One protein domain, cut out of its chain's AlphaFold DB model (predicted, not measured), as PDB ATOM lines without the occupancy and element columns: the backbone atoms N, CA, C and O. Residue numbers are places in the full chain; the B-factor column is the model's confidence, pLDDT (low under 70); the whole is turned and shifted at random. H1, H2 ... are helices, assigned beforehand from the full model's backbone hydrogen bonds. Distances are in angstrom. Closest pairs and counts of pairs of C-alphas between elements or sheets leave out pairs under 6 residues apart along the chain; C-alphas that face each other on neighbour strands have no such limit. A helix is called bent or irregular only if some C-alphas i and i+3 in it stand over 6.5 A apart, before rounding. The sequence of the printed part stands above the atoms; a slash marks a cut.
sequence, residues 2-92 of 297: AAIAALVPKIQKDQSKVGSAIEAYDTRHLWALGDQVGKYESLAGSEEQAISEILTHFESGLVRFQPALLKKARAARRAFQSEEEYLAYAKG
ATOM      1  N   ALA A   2     198.538 211.674 326.472       83.06
ATOM      2  CA  ALA A   2     199.585 212.613 326.028       83.06
ATOM      3  C   ALA A   2     199.896 212.590 324.511       83.06
ATOM      4  O   ALA A   2     200.073 213.642 323.905       83.06
ATOM      5  N   ALA A   3     199.907 211.411 323.874       85.88
ATOM      6  CA  ALA A   3     200.148 211.288 322.432       85.88
ATOM      7  C   ALA A   3     199.043 211.934 321.571       85.88
ATOM      8  O   ALA A   3     199.345 212.637 320.611       85.88
ATOM      9  N   ILE A   4     197.772 211.746 321.944       86.06
ATOM     10  CA  ILE A   4     196.618 212.378 321.282       86.06
ATOM     11  C   ILE A   4     196.693 213.901 321.458       86.06
ATOM     12  O   ILE A   4     196.618 214.635 320.473       86.06
ATOM     13  N   ALA A   5     196.956 214.370 322.682       84.00
ATOM     14  CA  ALA A   5     197.133 215.792 322.983       84.00
ATOM     15  C   ALA A   5     198.283 216.445 322.197       84.00
ATOM     16  O   ALA A   5     198.184 217.610 321.827       84.00
ATOM     17  N   ALA A   6     199.345 215.701 321.881       85.12
ATOM     18  CA  ALA A   6     200.460 216.198 321.076       85.12
ATOM     19  C   ALA A   6     200.178 216.229 319.560       85.12
ATOM     20  O   ALA A   6     200.835 216.976 318.833       85.12
ATOM     21  N   LEU A   7     199.250 215.405 319.061       85.44
ATOM     22  CA  LEU A   7     198.901 215.329 317.635       85.44
ATOM     23  C   LEU A   7     197.859 216.371 317.235       85.44
ATOM     24  O   LEU A   7     197.956 216.943 316.151       85.44
ATOM     25  N   VAL A   8     196.899 216.656 318.117       82.62
ATOM     26  CA  VAL A   8     195.809 217.602 317.853       82.62
ATOM     27  C   VAL A   8     196.313 218.986 317.399       82.62
ATOM     28  O   VAL A   8     195.906 219.413 316.319       82.62
ATOM     29  N   PRO A   9     197.263 219.654 318.089       78.12
ATOM     30  CA  PRO A   9     197.786 220.952 317.651       78.12
ATOM     31  C   PRO A   9     198.582 220.897 316.342       78.12
ATOM     32  O   PRO A   9     198.691 221.897 315.641       78.12
ATOM     33  N   LYS A  10     199.156 219.738 315.990       81.94
ATOM     34  CA  LYS A  10     199.864 219.572 314.709       81.94
ATOM     35  C   LYS A  10     198.891 219.530 313.537       81.94
ATOM     36  O   LYS A  10     199.238 219.948 312.438       81.94
ATOM     37  N   ILE A  11     197.689 219.015 313.784       79.06
ATOM     38  CA  ILE A  11     196.610 218.945 312.803       79.06
ATOM     39  C   ILE A  11     195.891 220.296 312.756       79.06
ATOM     40  O   ILE A  11     195.770 220.870 311.682       79.06
ATOM     41  N   GLN A  12     195.488 220.851 313.901       76.19
ATOM     42  CA  GLN A  12     194.802 222.142 314.021       76.19
ATOM     43  C   GLN A  12     195.794 223.311 314.117       76.19
ATOM     44  O   GLN A  12     196.138 223.754 315.210       76.19
ATOM     45  N   LYS A  13     196.239 223.833 312.965       65.62
ATOM     46  CA  LYS A  13     197.278 224.882 312.910       65.62
ATOM     47  C   LYS A  13     196.841 226.257 313.427       65.62
ATOM     48  O   LYS A  13     197.701 227.044 313.808       65.62
ATOM     49  N   ASP A  14     195.544 226.567 313.422       66.06
ATOM     50  CA  ASP A  14     195.018 227.865 313.860       66.06
ATOM     51  C   ASP A  14     193.808 227.683 314.786       66.06
ATOM     52  O   ASP A  14     192.679 227.474 314.340       66.06
ATOM     53  N   GLN A  15     194.052 227.792 316.093       60.12
ATOM     54  CA  GLN A  15     193.021 227.671 317.128       60.12
ATOM     55  C   GLN A  15     191.946 228.773 317.051       60.12
ATOM     56  O   GLN A  15     190.859 228.606 317.606       60.12
ATOM     57  N   SER A  16     192.219 229.891 316.364       55.12
ATOM     58  CA  SER A  16     191.268 230.998 316.191       55.12
ATOM     59  C   SER A  16     190.288 230.786 315.031       55.12
ATOM     60  O   SER A  16     189.256 231.451 314.984       55.12
ATOM     61  N   LYS A  17     190.577 229.837 314.127       54.25
ATOM     62  CA  LYS A  17     189.775 229.533 312.924       54.25
ATOM     63  C   LYS A  17     189.052 228.190 312.971       54.25
ATOM     64  O   LYS A  17     188.483 227.775 311.956       54.25
ATOM     65  N   VAL A  18     189.064 227.546 314.138       53.88
ATOM     66  CA  VAL A  18     188.329 226.310 314.407       53.88
ATOM     67  C   VAL A  18     186.833 226.574 314.173       53.88
ATOM     68  O   VAL A  18     186.208 227.295 314.946       53.88
ATOM     69  N   GLY A  19     186.281 226.039 313.083       47.53
ATOM     70  CA  GLY A  19     184.878 226.165 312.658       47.53
ATOM     71  C   GLY A  19     184.666 226.821 311.290       47.53
ATOM     72  O   GLY A  19     183.526 226.955 310.854       47.53
ATOM     73  N   SER A  20     185.729 227.251 310.600       48.47
ATOM     74  CA  SER A  20     185.631 227.875 309.270       48.47
ATOM     75  C   SER A  20     185.957 226.893 308.137       48.47
ATOM     76  O   SER A  20     186.788 226.006 308.286       48.47
ATOM     77  N   ALA A  21     185.352 227.069 306.957       43.75
ATOM     78  CA  ALA A  21     185.575 226.199 305.790       43.75
ATOM     79  C   ALA A  21     187.036 226.175 305.268       43.75
ATOM     80  O   ALA A  21     187.375 225.355 304.417       43.75
ATOM     81  N   ILE A  22     187.907 227.059 305.776       44.56
ATOM     82  CA  ILE A  22     189.331 227.182 305.423       44.56
ATOM     83  C   ILE A  22     190.187 226.854 306.655       44.56
ATOM     84  O   ILE A  22     191.056 227.619 307.075       44.56
ATOM     85  N   GLU A  23     189.929 225.717 307.290       53.75
ATOM     86  CA  GLU A  23     190.839 225.205 308.307       53.75
ATOM     87  C   GLU A  23     192.124 224.700 307.636       53.75
ATOM     88  O   GLU A  23     192.114 223.811 306.781       53.75
ATOM     89  N   ALA A  24     193.262 225.282 308.025       56.97
ATOM     90  CA  ALA A  24     194.585 224.831 307.612       56.97
ATOM     91  C   ALA A  24     194.960 223.553 308.376       56.97
ATOM     92  O   ALA A  24     195.845 223.565 309.229       56.97
ATOM     93  N   TYR A  25     194.267 222.451 308.098       69.44
ATOM     94  CA  TYR A  25     194.609 221.167 308.691       69.44
ATOM     95  C   TYR A  25     195.886 220.596 308.088       69.44
ATOM     96  O   TYR A  25     196.009 220.499 306.863       69.44
ATOM     97  N   ASP A  26     196.819 220.149 308.935       75.12
ATOM     98  CA  ASP A  26     197.824 219.192 308.474       75.12
ATOM     99  C   ASP A  26     197.208 217.802 308.403       75.12
ATOM    100  O   ASP A  26     197.017 217.127 309.416       75.12
ATOM    101  N   THR A  27     196.889 217.366 307.189       76.44
ATOM    102  CA  THR A  27     196.322 216.038 306.972       76.44
ATOM    103  C   THR A  27     197.309 214.943 307.348       76.44
ATOM    104  O   THR A  27     196.897 213.910 307.850       76.44
ATOM    105  N   ARG A  28     198.623 215.172 307.248       82.56
ATOM    106  CA  ARG A  28     199.641 214.121 307.428       82.56
ATOM    107  C   ARG A  28     199.574 213.406 308.776       82.56
ATOM    108  O   ARG A  28     199.990 212.261 308.866       82.56
ATOM    109  N   HIS A  29     199.044 214.059 309.805       87.44
ATOM    110  CA  HIS A  29     198.941 213.499 311.153       87.44
ATOM    111  C   HIS A  29     197.568 212.886 311.471       87.44
ATOM    112  O   HIS A  29     197.394 212.322 312.549       87.44
ATOM    113  N   LEU A  30     196.597 212.976 310.557       88.88
ATOM    114  CA  LEU A  30     195.222 212.531 310.783       88.88
ATOM    115  C   LEU A  30     195.138 211.014 311.005       88.88
ATOM    116  O   LEU A  30     194.462 210.569 311.931       88.88
ATOM    117  N   TRP A  31     195.873 210.226 310.214       92.81
ATOM    118  CA  TRP A  31     195.939 208.773 310.395       92.81
ATOM    119  C   TRP A  31     196.585 208.396 311.731       92.81
ATOM    120  O   TRP A  31     196.028 207.593 312.476       92.81
ATOM    121  N   ALA A  32     197.706 209.035 312.084       92.44
ATOM    122  CA  ALA A  32     198.388 208.802 313.356       92.44
ATOM    123  C   ALA A  32     197.490 209.144 314.555       92.44
ATOM    124  O   ALA A  32     197.471 208.408 315.541       92.44
ATOM    125  N   LEU A  33     196.703 210.223 314.469       91.81
ATOM    126  CA  LEU A  33     195.696 210.538 315.480       91.81
ATOM    127  C   LEU A  33     194.646 209.423 315.566       91.81
ATOM    128  O   LEU A  33     194.365 208.949 316.661       91.81
ATOM    129  N   GLY A  34     194.120 208.960 314.431       92.12
ATOM    130  CA  GLY A  34     193.127 207.886 314.390       92.12
ATOM    131  C   GLY A  34     193.636 206.561 314.957       92.12
ATOM    132  O   GLY A  34     192.877 205.835 315.603       92.12
ATOM    133  N   ASP A  35     194.920 206.263 314.759       93.56
ATOM    134  CA  ASP A  35     195.598 205.107 315.347       93.56
ATOM    135  C   ASP A  35     195.708 205.229 316.873       93.56
ATOM    136  O   ASP A  35     195.392 204.289 317.600       93.56
ATOM    137  N   GLN A  36     196.084 206.407 317.381       93.81
ATOM    138  CA  GLN A  36     196.136 206.648 318.825       93.81
ATOM    139  C   GLN A  36     194.753 206.612 319.477       93.81
ATOM    140  O   GLN A  36     194.619 206.060 320.569       93.81
ATOM    141  N   VAL A  37     193.727 207.163 318.820       91.06
ATOM    142  CA  VAL A  37     192.341 207.063 319.297       91.06
ATOM    143  C   VAL A  37     191.918 205.596 319.319       91.06
ATOM    144  O   VAL A  37     191.474 205.135 320.357       91.06
ATOM    145  N   GLY A  38     192.181 204.820 318.262       89.62
ATOM    146  CA  GLY A  38     191.881 203.380 318.238       89.62
ATOM    147  C   GLY A  38     192.582 202.575 319.337       89.62
ATOM    148  O   GLY A  38     191.983 201.696 319.953       89.62
ATOM    149  N   LYS A  39     193.841 202.903 319.646       90.69
ATOM    150  CA  LYS A  39     194.551 202.319 320.795       90.69
ATOM    151  C   LYS A  39     193.865 202.665 322.113       90.69
ATOM    152  O   LYS A  39     193.747 201.803 322.976       90.69
ATOM    153  N   TYR A  40     193.392 203.898 322.267       88.81
ATOM    154  CA  TYR A  40     192.659 204.312 323.461       88.81
ATOM    155  C   TYR A  40     191.282 203.641 323.569       88.81
ATOM    156  O   TYR A  40     190.917 203.178 324.644       88.81
ATOM    157  N   GLU A  41     190.559 203.493 322.458       87.88
ATOM    158  CA  GLU A  41     189.284 202.761 322.387       87.88
ATOM    159  C   GLU A  41     189.395 201.337 322.921       87.88
ATOM    160  O   GLU A  41     188.537 200.901 323.685       87.88
ATOM    161  N   SER A  42     190.486 200.637 322.591       86.56
ATOM    162  CA  SER A  42     190.733 199.284 323.101       86.56
ATOM    163  C   SER A  42     190.852 199.210 324.632       86.56
ATOM    164  O   SER A  42     190.642 198.146 325.207       86.56
ATOM    165  N   LEU A  43     191.155 200.336 325.291       87.19
ATOM    166  CA  LEU A  43     191.220 200.459 326.749       87.19
ATOM    167  C   LEU A  43     189.890 200.936 327.351       87.19
ATOM    168  O   LEU A  43     189.509 200.466 328.417       87.19
ATOM    169  N   ALA A  44     189.196 201.858 326.676       81.81
ATOM    170  CA  ALA A  44     187.931 202.444 327.130       81.81
ATOM    171  C   ALA A  44     186.716 201.519 326.937       81.81
ATOM    172  O   ALA A  44     185.695 201.713 327.587       81.81
ATOM    173  N   GLY A  45     186.808 200.510 326.066       79.62
ATOM    174  CA  GLY A  45     185.762 199.505 325.845       79.62
ATOM    175  C   GLY A  45     184.769 199.844 324.728       79.62
ATOM    176  O   GLY A  45     184.121 198.938 324.207       79.62
ATOM    177  N   SER A  46     184.676 201.108 324.301       81.19
ATOM    178  CA  SER A  46     183.918 201.520 323.110       81.19
ATOM    179  C   SER A  46     184.453 202.820 322.492       81.19
ATOM    180  O   SER A  46     185.096 203.625 323.171       81.19
ATOM    181  N   GLU A  47     184.149 203.049 321.207       83.31
ATOM    182  CA  GLU A  47     184.468 204.301 320.498       83.31
ATOM    183  C   GLU A  47     183.783 205.517 321.140       83.31
ATOM    184  O   GLU A  47     184.407 206.559 321.334       83.31
ATOM    185  N   GLU A  48     182.520 205.372 321.539       81.75
ATOM    186  CA  GLU A  48     181.747 206.432 322.193       81.75
ATOM    187  C   GLU A  48     182.363 206.861 323.537       81.75
ATOM    188  O   GLU A  48     182.523 208.058 323.784       81.75
ATOM    189  N   GLN A  49     182.771 205.907 324.385       82.56
ATOM    190  CA  GLN A  49     183.426 206.204 325.668       82.56
ATOM    191  C   GLN A  49     184.795 206.850 325.469       82.56
ATOM    192  O   GLN A  49     185.084 207.871 326.088       82.56
ATOM    193  N   ALA A  50     185.607 206.304 324.563       85.75
ATOM    194  CA  ALA A  50     186.916 206.857 324.246       85.75
ATOM    195  C   ALA A  50     186.818 208.311 323.787       85.75
ATOM    196  O   ALA A  50     187.513 209.173 324.317       85.75
ATOM    197  N   ILE A  51     185.934 208.597 322.827       85.25
ATOM    198  CA  ILE A  51     185.715 209.955 322.329       85.25
ATOM    199  C   ILE A  51     185.261 210.867 323.468       85.25
ATOM    200  O   ILE A  51     185.856 211.923 323.653       85.25
ATOM    201  N   SER A  52     184.277 210.451 324.267       83.56
ATOM    202  CA  SER A  52     183.774 211.238 325.401       83.56
ATOM    203  C   SER A  52     184.869 211.595 326.418       83.56
ATOM    204  O   SER A  52     185.003 212.753 326.822       83.56
ATOM    205  N   GLU A  53     185.713 210.632 326.794       86.56
ATOM    206  CA  GLU A  53     186.823 210.856 327.728       86.56
ATOM    207  C   GLU A  53     187.898 211.778 327.144       86.56
ATOM    208  O   GLU A  53     188.399 212.670 327.835       86.56
ATOM    209  N   ILE A  54     188.229 211.602 325.862       86.38
ATOM    210  CA  ILE A  54     189.181 212.463 325.156       86.38
ATOM    211  C   ILE A  54     188.652 213.902 325.107       86.38
ATOM    212  O   ILE A  54     189.402 214.835 325.398       86.38
ATOM    213  N   LEU A  55     187.371 214.091 324.774       84.25
ATOM    214  CA  LEU A  55     186.727 215.406 324.748       84.25
ATOM    215  C   LEU A  55     186.749 216.065 326.125       84.25
ATOM    216  O   LEU A  55     187.231 217.188 326.246       84.25
ATOM    217  N   THR A  56     186.351 215.332 327.167       83.44
ATOM    218  CA  THR A  56     186.388 215.810 328.558       83.44
ATOM    219  C   THR A  56     187.803 216.249 328.959       83.44
ATOM    220  O   THR A  56     187.996 217.292 329.588       83.44
ATOM    221  N   HIS A  57     188.826 215.483 328.560       83.12
ATOM    222  CA  HIS A  57     190.219 215.833 328.816       83.12
ATOM    223  C   HIS A  57     190.621 217.149 328.130       83.12
ATOM    224  O   HIS A  57     191.232 218.007 328.770       83.12
ATOM    225  N   PHE A  58     190.256 217.350 326.861       79.75
ATOM    226  CA  PHE A  58     190.579 218.585 326.138       79.75
ATOM    227  C   PHE A  58     189.803 219.807 326.640       79.75
ATOM    228  O   PHE A  58     190.397 220.880 326.759       79.75
ATOM    229  N   GLU A  59     188.530 219.642 327.006       75.94
ATOM    230  CA  GLU A  59     187.719 220.696 327.629       75.94
ATOM    231  C   GLU A  59     188.353 221.194 328.934       75.94
ATOM    232  O   GLU A  59     188.420 222.399 329.177       75.94
ATOM    233  N   SER A  60     188.912 220.280 329.737       70.81
ATOM    234  CA  SER A  60     189.637 220.630 330.966       70.81
ATOM    235  C   SER A  60     190.990 221.321 330.720       70.81
ATOM    236  O   SER A  60     191.523 221.980 331.613       70.81
ATOM    237  N   GLY A  61     191.552 221.185 329.513       63.16
ATOM    238  CA  GLY A  61     192.918 221.585 329.164       63.16
ATOM    239  C   GLY A  61     193.065 222.925 328.433       63.16
ATOM    240  O   GLY A  61     194.160 223.211 327.955       63.16
ATOM    241  N   LEU A  62     192.002 223.733 328.307       61.19
ATOM    242  CA  LEU A  62     191.967 225.003 327.544       61.19
ATOM    243  C   LEU A  62     192.319 224.881 326.043       61.19
ATOM    244  O   LEU A  62     192.503 225.894 325.364       61.19
ATOM    245  N   VAL A  63     192.390 223.669 325.491       64.88
ATOM    246  CA  VAL A  63     192.641 223.462 324.060       64.88
ATOM    247  C   VAL A  63     191.303 223.466 323.334       64.88
ATOM    248  O   VAL A  63     190.499 222.552 323.500       64.88
ATOM    249  N   ARG A  64     191.063 224.482 322.495       66.56
ATOM    250  CA  ARG A  64     189.916 224.464 321.574       66.56
ATOM    251  C   ARG A  64     190.081 223.307 320.599       66.56
ATOM    252  O   ARG A  64     191.050 223.267 319.844       66.56
ATOM    253  N   PHE A  65     189.122 222.393 320.624       73.38
ATOM    254  CA  PHE A  65     189.154 221.147 319.881       73.38
ATOM    255  C   PHE A  65     187.809 220.918 319.192       73.38
ATOM    256  O   PHE A  65     186.767 221.193 319.778       73.38
ATOM    257  N   GLN A  66     187.828 220.424 317.952       75.81
ATOM    258  CA  GLN A  66     186.601 220.045 317.253       75.81
ATOM    259  C   GLN A  66     186.356 218.553 317.441       75.81
ATOM    260  O   GLN A  66     187.175 217.763 316.966       75.81
ATOM    261  N   PRO A  67     185.229 218.143 318.042       78.50
ATOM    262  CA  PRO A  67     184.921 216.730 318.230       78.50
ATOM    263  C   PRO A  67     184.948 215.913 316.930       78.50
ATOM    264  O   PRO A  67     185.505 214.812 316.895       78.50
ATOM    265  N   ALA A  68     184.473 216.508 315.832       80.62
ATOM    266  CA  ALA A  68     184.510 215.938 314.485       80.62
ATOM    267  C   ALA A  68     185.919 215.525 314.015       80.62
ATOM    268  O   ALA A  68     186.064 214.622 313.190       80.62
ATOM    269  N   LEU A  69     186.987 216.139 314.540       82.94
ATOM    270  CA  LEU A  69     188.352 215.764 314.179       82.94
ATOM    271  C   LEU A  69     188.693 214.336 314.630       82.94
ATOM    272  O   LEU A  69     189.382 213.636 313.890       82.94
ATOM    273  N   LEU A  70     188.196 213.873 315.788       87.06
ATOM    274  CA  LEU A  70     188.413 212.481 316.218       87.06
ATOM    275  C   LEU A  70     187.739 211.512 315.251       87.06
ATOM    276  O   LEU A  70     188.377 210.553 314.824       87.06
ATOM    277  N   LYS A  71     186.496 211.794 314.843       86.31
ATOM    278  CA  LYS A  71     185.767 210.961 313.878       86.31
ATOM    279  C   LYS A  71     186.471 210.895 312.532       86.31
ATOM    280  O   LYS A  71     186.730 209.806 312.031       86.31
ATOM    281  N   LYS A  72     186.921 212.031 312.003       86.19
ATOM    282  CA  LYS A  72     187.677 212.076 310.740       86.19
ATOM    283  C   LYS A  72     189.029 211.372 310.837       86.19
ATOM    284  O   LYS A  72     189.469 210.740 309.879       86.19
ATOM    285  N   ALA A  73     189.684 211.444 311.995       89.00
ATOM    286  CA  ALA A  73     190.907 210.697 312.259       89.00
ATOM    287  C   ALA A  73     190.650 209.186 312.263       89.00
ATOM    288  O   ALA A  73     191.390 208.427 311.633       89.00
ATOM    289  N   ARG A  74     189.566 208.744 312.907       89.38
ATOM    290  CA  ARG A  74     189.129 207.344 312.896       89.38
ATOM    291  C   ARG A  74     188.748 206.872 311.498       89.38
ATOM    292  O   ARG A  74     189.217 205.811 311.097       89.38
ATOM    293  N   ALA A  75     188.027 207.682 310.726       88.75
ATOM    294  CA  ALA A  75     187.725 207.410 309.323       88.75
ATOM    295  C   ALA A  75     189.005 207.200 308.502       88.75
ATOM    296  O   ALA A  75     189.145 206.186 307.822       88.75
ATOM    297  N   ALA A  76     189.994 208.089 308.643       90.12
ATOM    298  CA  ALA A  76     191.294 207.928 307.994       90.12
ATOM    299  C   ALA A  76     192.001 206.631 308.415       90.12
ATOM    300  O   ALA A  76     192.529 205.912 307.572       90.12
ATOM    301  N   ARG A  77     191.989 206.282 309.704       91.75
ATOM    302  CA  ARG A  77     192.611 205.039 310.185       91.75
ATOM    303  C   ARG A  77     191.904 203.771 309.690       91.75
ATOM    304  O   ARG A  77     192.571 202.750 309.540       91.75
ATOM    305  N   ARG A  78     190.585 203.811 309.473       90.00
ATOM    306  CA  ARG A  78     189.797 202.684 308.939       90.00
ATOM    307  C   ARG A  78     189.964 202.522 307.433       90.00
ATOM    308  O   ARG A  78     190.087 201.398 306.959       90.00
ATOM    309  N   ALA A  79     189.998 203.636 306.705       89.25
ATOM    310  CA  ALA A  79     190.142 203.651 305.253       89.25
ATOM    311  C   ALA A  79     191.508 203.127 304.775       89.25
ATOM    312  O   ALA A  79     191.605 202.601 303.671       89.25
ATOM    313  N   PHE A  80     192.562 203.252 305.593       89.69
ATOM    314  CA  PHE A  80     193.925 202.878 305.206       89.69
ATOM    315  C   PHE A  80     194.573 201.942 306.221       89.69
ATOM    316  O   PHE A  80     194.581 202.216 307.427       89.69
ATOM    317  N   GLN A  81     195.175 200.858 305.731       86.19
ATOM    318  CA  GLN A  81     195.766 199.834 306.595       86.19
ATOM    319  C   GLN A  81     197.075 200.300 307.236       86.19
ATOM    320  O   GLN A  81     197.391 199.876 308.351       86.19
ATOM    321  N   SER A  82     197.812 201.186 306.559       90.75
ATOM    322  CA  SER A  82     199.088 201.723 307.033       90.75
ATOM    323  C   SER A  82     199.195 203.242 306.863       90.75
ATOM    324  O   SER A  82     198.485 203.861 306.061       90.75
ATOM    325  N   GLU A  83     200.105 203.850 307.626       91.75
ATOM    326  CA  GLU A  83     200.400 205.281 307.533       91.75
ATOM    327  C   GLU A  83     200.998 205.638 306.165       91.75
ATOM    328  O   GLU A  83     200.686 206.683 305.601       91.75
ATOM    329  N   GLU A  84     201.821 204.764 305.587       92.25
ATOM    330  CA  GLU A  84     202.442 204.974 304.278       92.25
ATOM    331  C   GLU A  84     201.395 205.041 303.162       92.25
ATOM    332  O   GLU A  84     201.474 205.906 302.284       92.25
ATOM    333  N   GLU A  85     200.394 204.156 303.211       90.19
ATOM    334  CA  GLU A  85     199.266 204.171 302.284       90.19
ATOM    335  C   GLU A  85     198.485 205.484 302.408       90.19
ATOM    336  O   GLU A  85     198.257 206.172 301.408       90.19
ATOM    337  N   TYR A  86     198.162 205.885 303.639       91.62
ATOM    338  CA  TYR A  86     197.499 207.153 303.916       91.62
ATOM    339  C   TYR A  86     198.284 208.356 303.377       91.62
ATOM    340  O   TYR A  86     197.735 209.214 302.680       91.62
ATOM    341  N   LEU A  87     199.585 208.428 303.667       90.56
ATOM    342  CA  LEU A  87     200.441 209.532 303.240       90.56
ATOM    343  C   LEU A  87     200.562 209.601 301.715       90.56
ATOM    344  O   LEU A  87     200.666 210.702 301.168       90.56
ATOM    345  N   ALA A  88     200.489 208.465 301.016       88.62
ATOM    346  CA  ALA A  88     200.434 208.439 299.559       88.62
ATOM    347  C   ALA A  88     199.156 209.100 299.008       88.62
ATOM    348  O   ALA A  88     199.228 209.759 297.970       88.62
ATOM    349  N   TYR A  89     198.018 208.982 299.703       88.31
ATOM    350  CA  TYR A  89     196.774 209.690 299.367       88.31
ATOM    351  C   TYR A  89     196.791 211.162 299.783       88.31
ATOM    352  O   TYR A  89     196.327 212.021 299.038       88.31
ATOM    353  N   ALA A  90     197.322 211.473 300.964       87.62
ATOM    354  CA  ALA A  90     197.309 212.829 301.511       87.62
ATOM    355  C   ALA A  90     198.321 213.771 300.827       87.62
ATOM    356  O   ALA A  90     198.212 214.998 300.927       87.62
ATOM    357  N   LYS A  91     199.330 213.230 300.131       86.38
ATOM    358  CA  LYS A  91     200.397 214.016 299.503       86.38
ATOM    359  C   LYS A  91     199.853 214.955 298.423       86.38
ATOM    360  O   LYS A  91     199.430 214.529 297.355       86.38
ATOM    361  N   GLY A  92     199.954 216.262 298.677       81.44
ATOM    362  CA  GLY A  92     199.493 217.291 297.736       81.44
ATOM    363  C   GLY A  92     197.968 217.419 297.662       81.44
ATOM    364  O   GLY A  92     197.460 218.064 296.750       81.44
TER     365      GLY A  92
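AT A GLANCE: This is residues 2 to 92 of the 297 residues of an uncharacterized protein of archaeon (UniProt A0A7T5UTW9). The longest helix, H2, runs through the middle of a helical body: H1 packs along it in a hairpin, and H4 crosses it at about a right angle. H3 packs near the last residues of H2, and H5 near its first. The printed part has 91 residues with five named helices, H1 to H5 in chain order, and no named strand; the class is all helix. It is compact, with a radius of gyration of the C-alphas of 12.8 A and spans of 35 by 32 by 20 A.

IN THESE COORDINATES: Find C-alpha 2 at (199.585, 212.613, 326.028); from there H1 runs to residue 11, neither bent nor irregular, but only just: C-alphas 6 and 9 are 6.4 A apart. H2, residues 27 to 44, starts at (196.322, 216.038, 306.972) and is 25.7 A long; it is irregular, with C-alphas 28 and 31 7.1 A apart. Next come H3, residues 47 to 60, 20.1 A, and H4, residues 67 to 79, 19.1 A. H5, residues 83 to 90, ends at C-alpha 90, (197.309, 212.829, 301.511).

HOW THE PARTS SIT: Begin at the hub, H2. H1 touches it at a shallow tilt of 27 degrees, opposite ways; their closest C-alphas, Ile 11 and His 29, are 6.1 A apart. Residues 30 to 38 of H2 touch H4, about perpendicular at 85 degrees, closest at the C-alphas of Gly 34 and Ala 73, 4.2 A. H3 and H5 are apart. O i to N i+4 pairs are within hydrogen-bond range throughout H3 and H5, and in 4 of 6 in H1, 11 of 14 in H2 and 8 of 9 in H4.

THE WHOLE: The farthest C-alphas, Gly 45 and Gly 92, are 36.0 A apart. The printed part has no cut; the link from H1 to H2 is long. Look for pLDDT under 70 at residues 13 to 25 and 61 to 64.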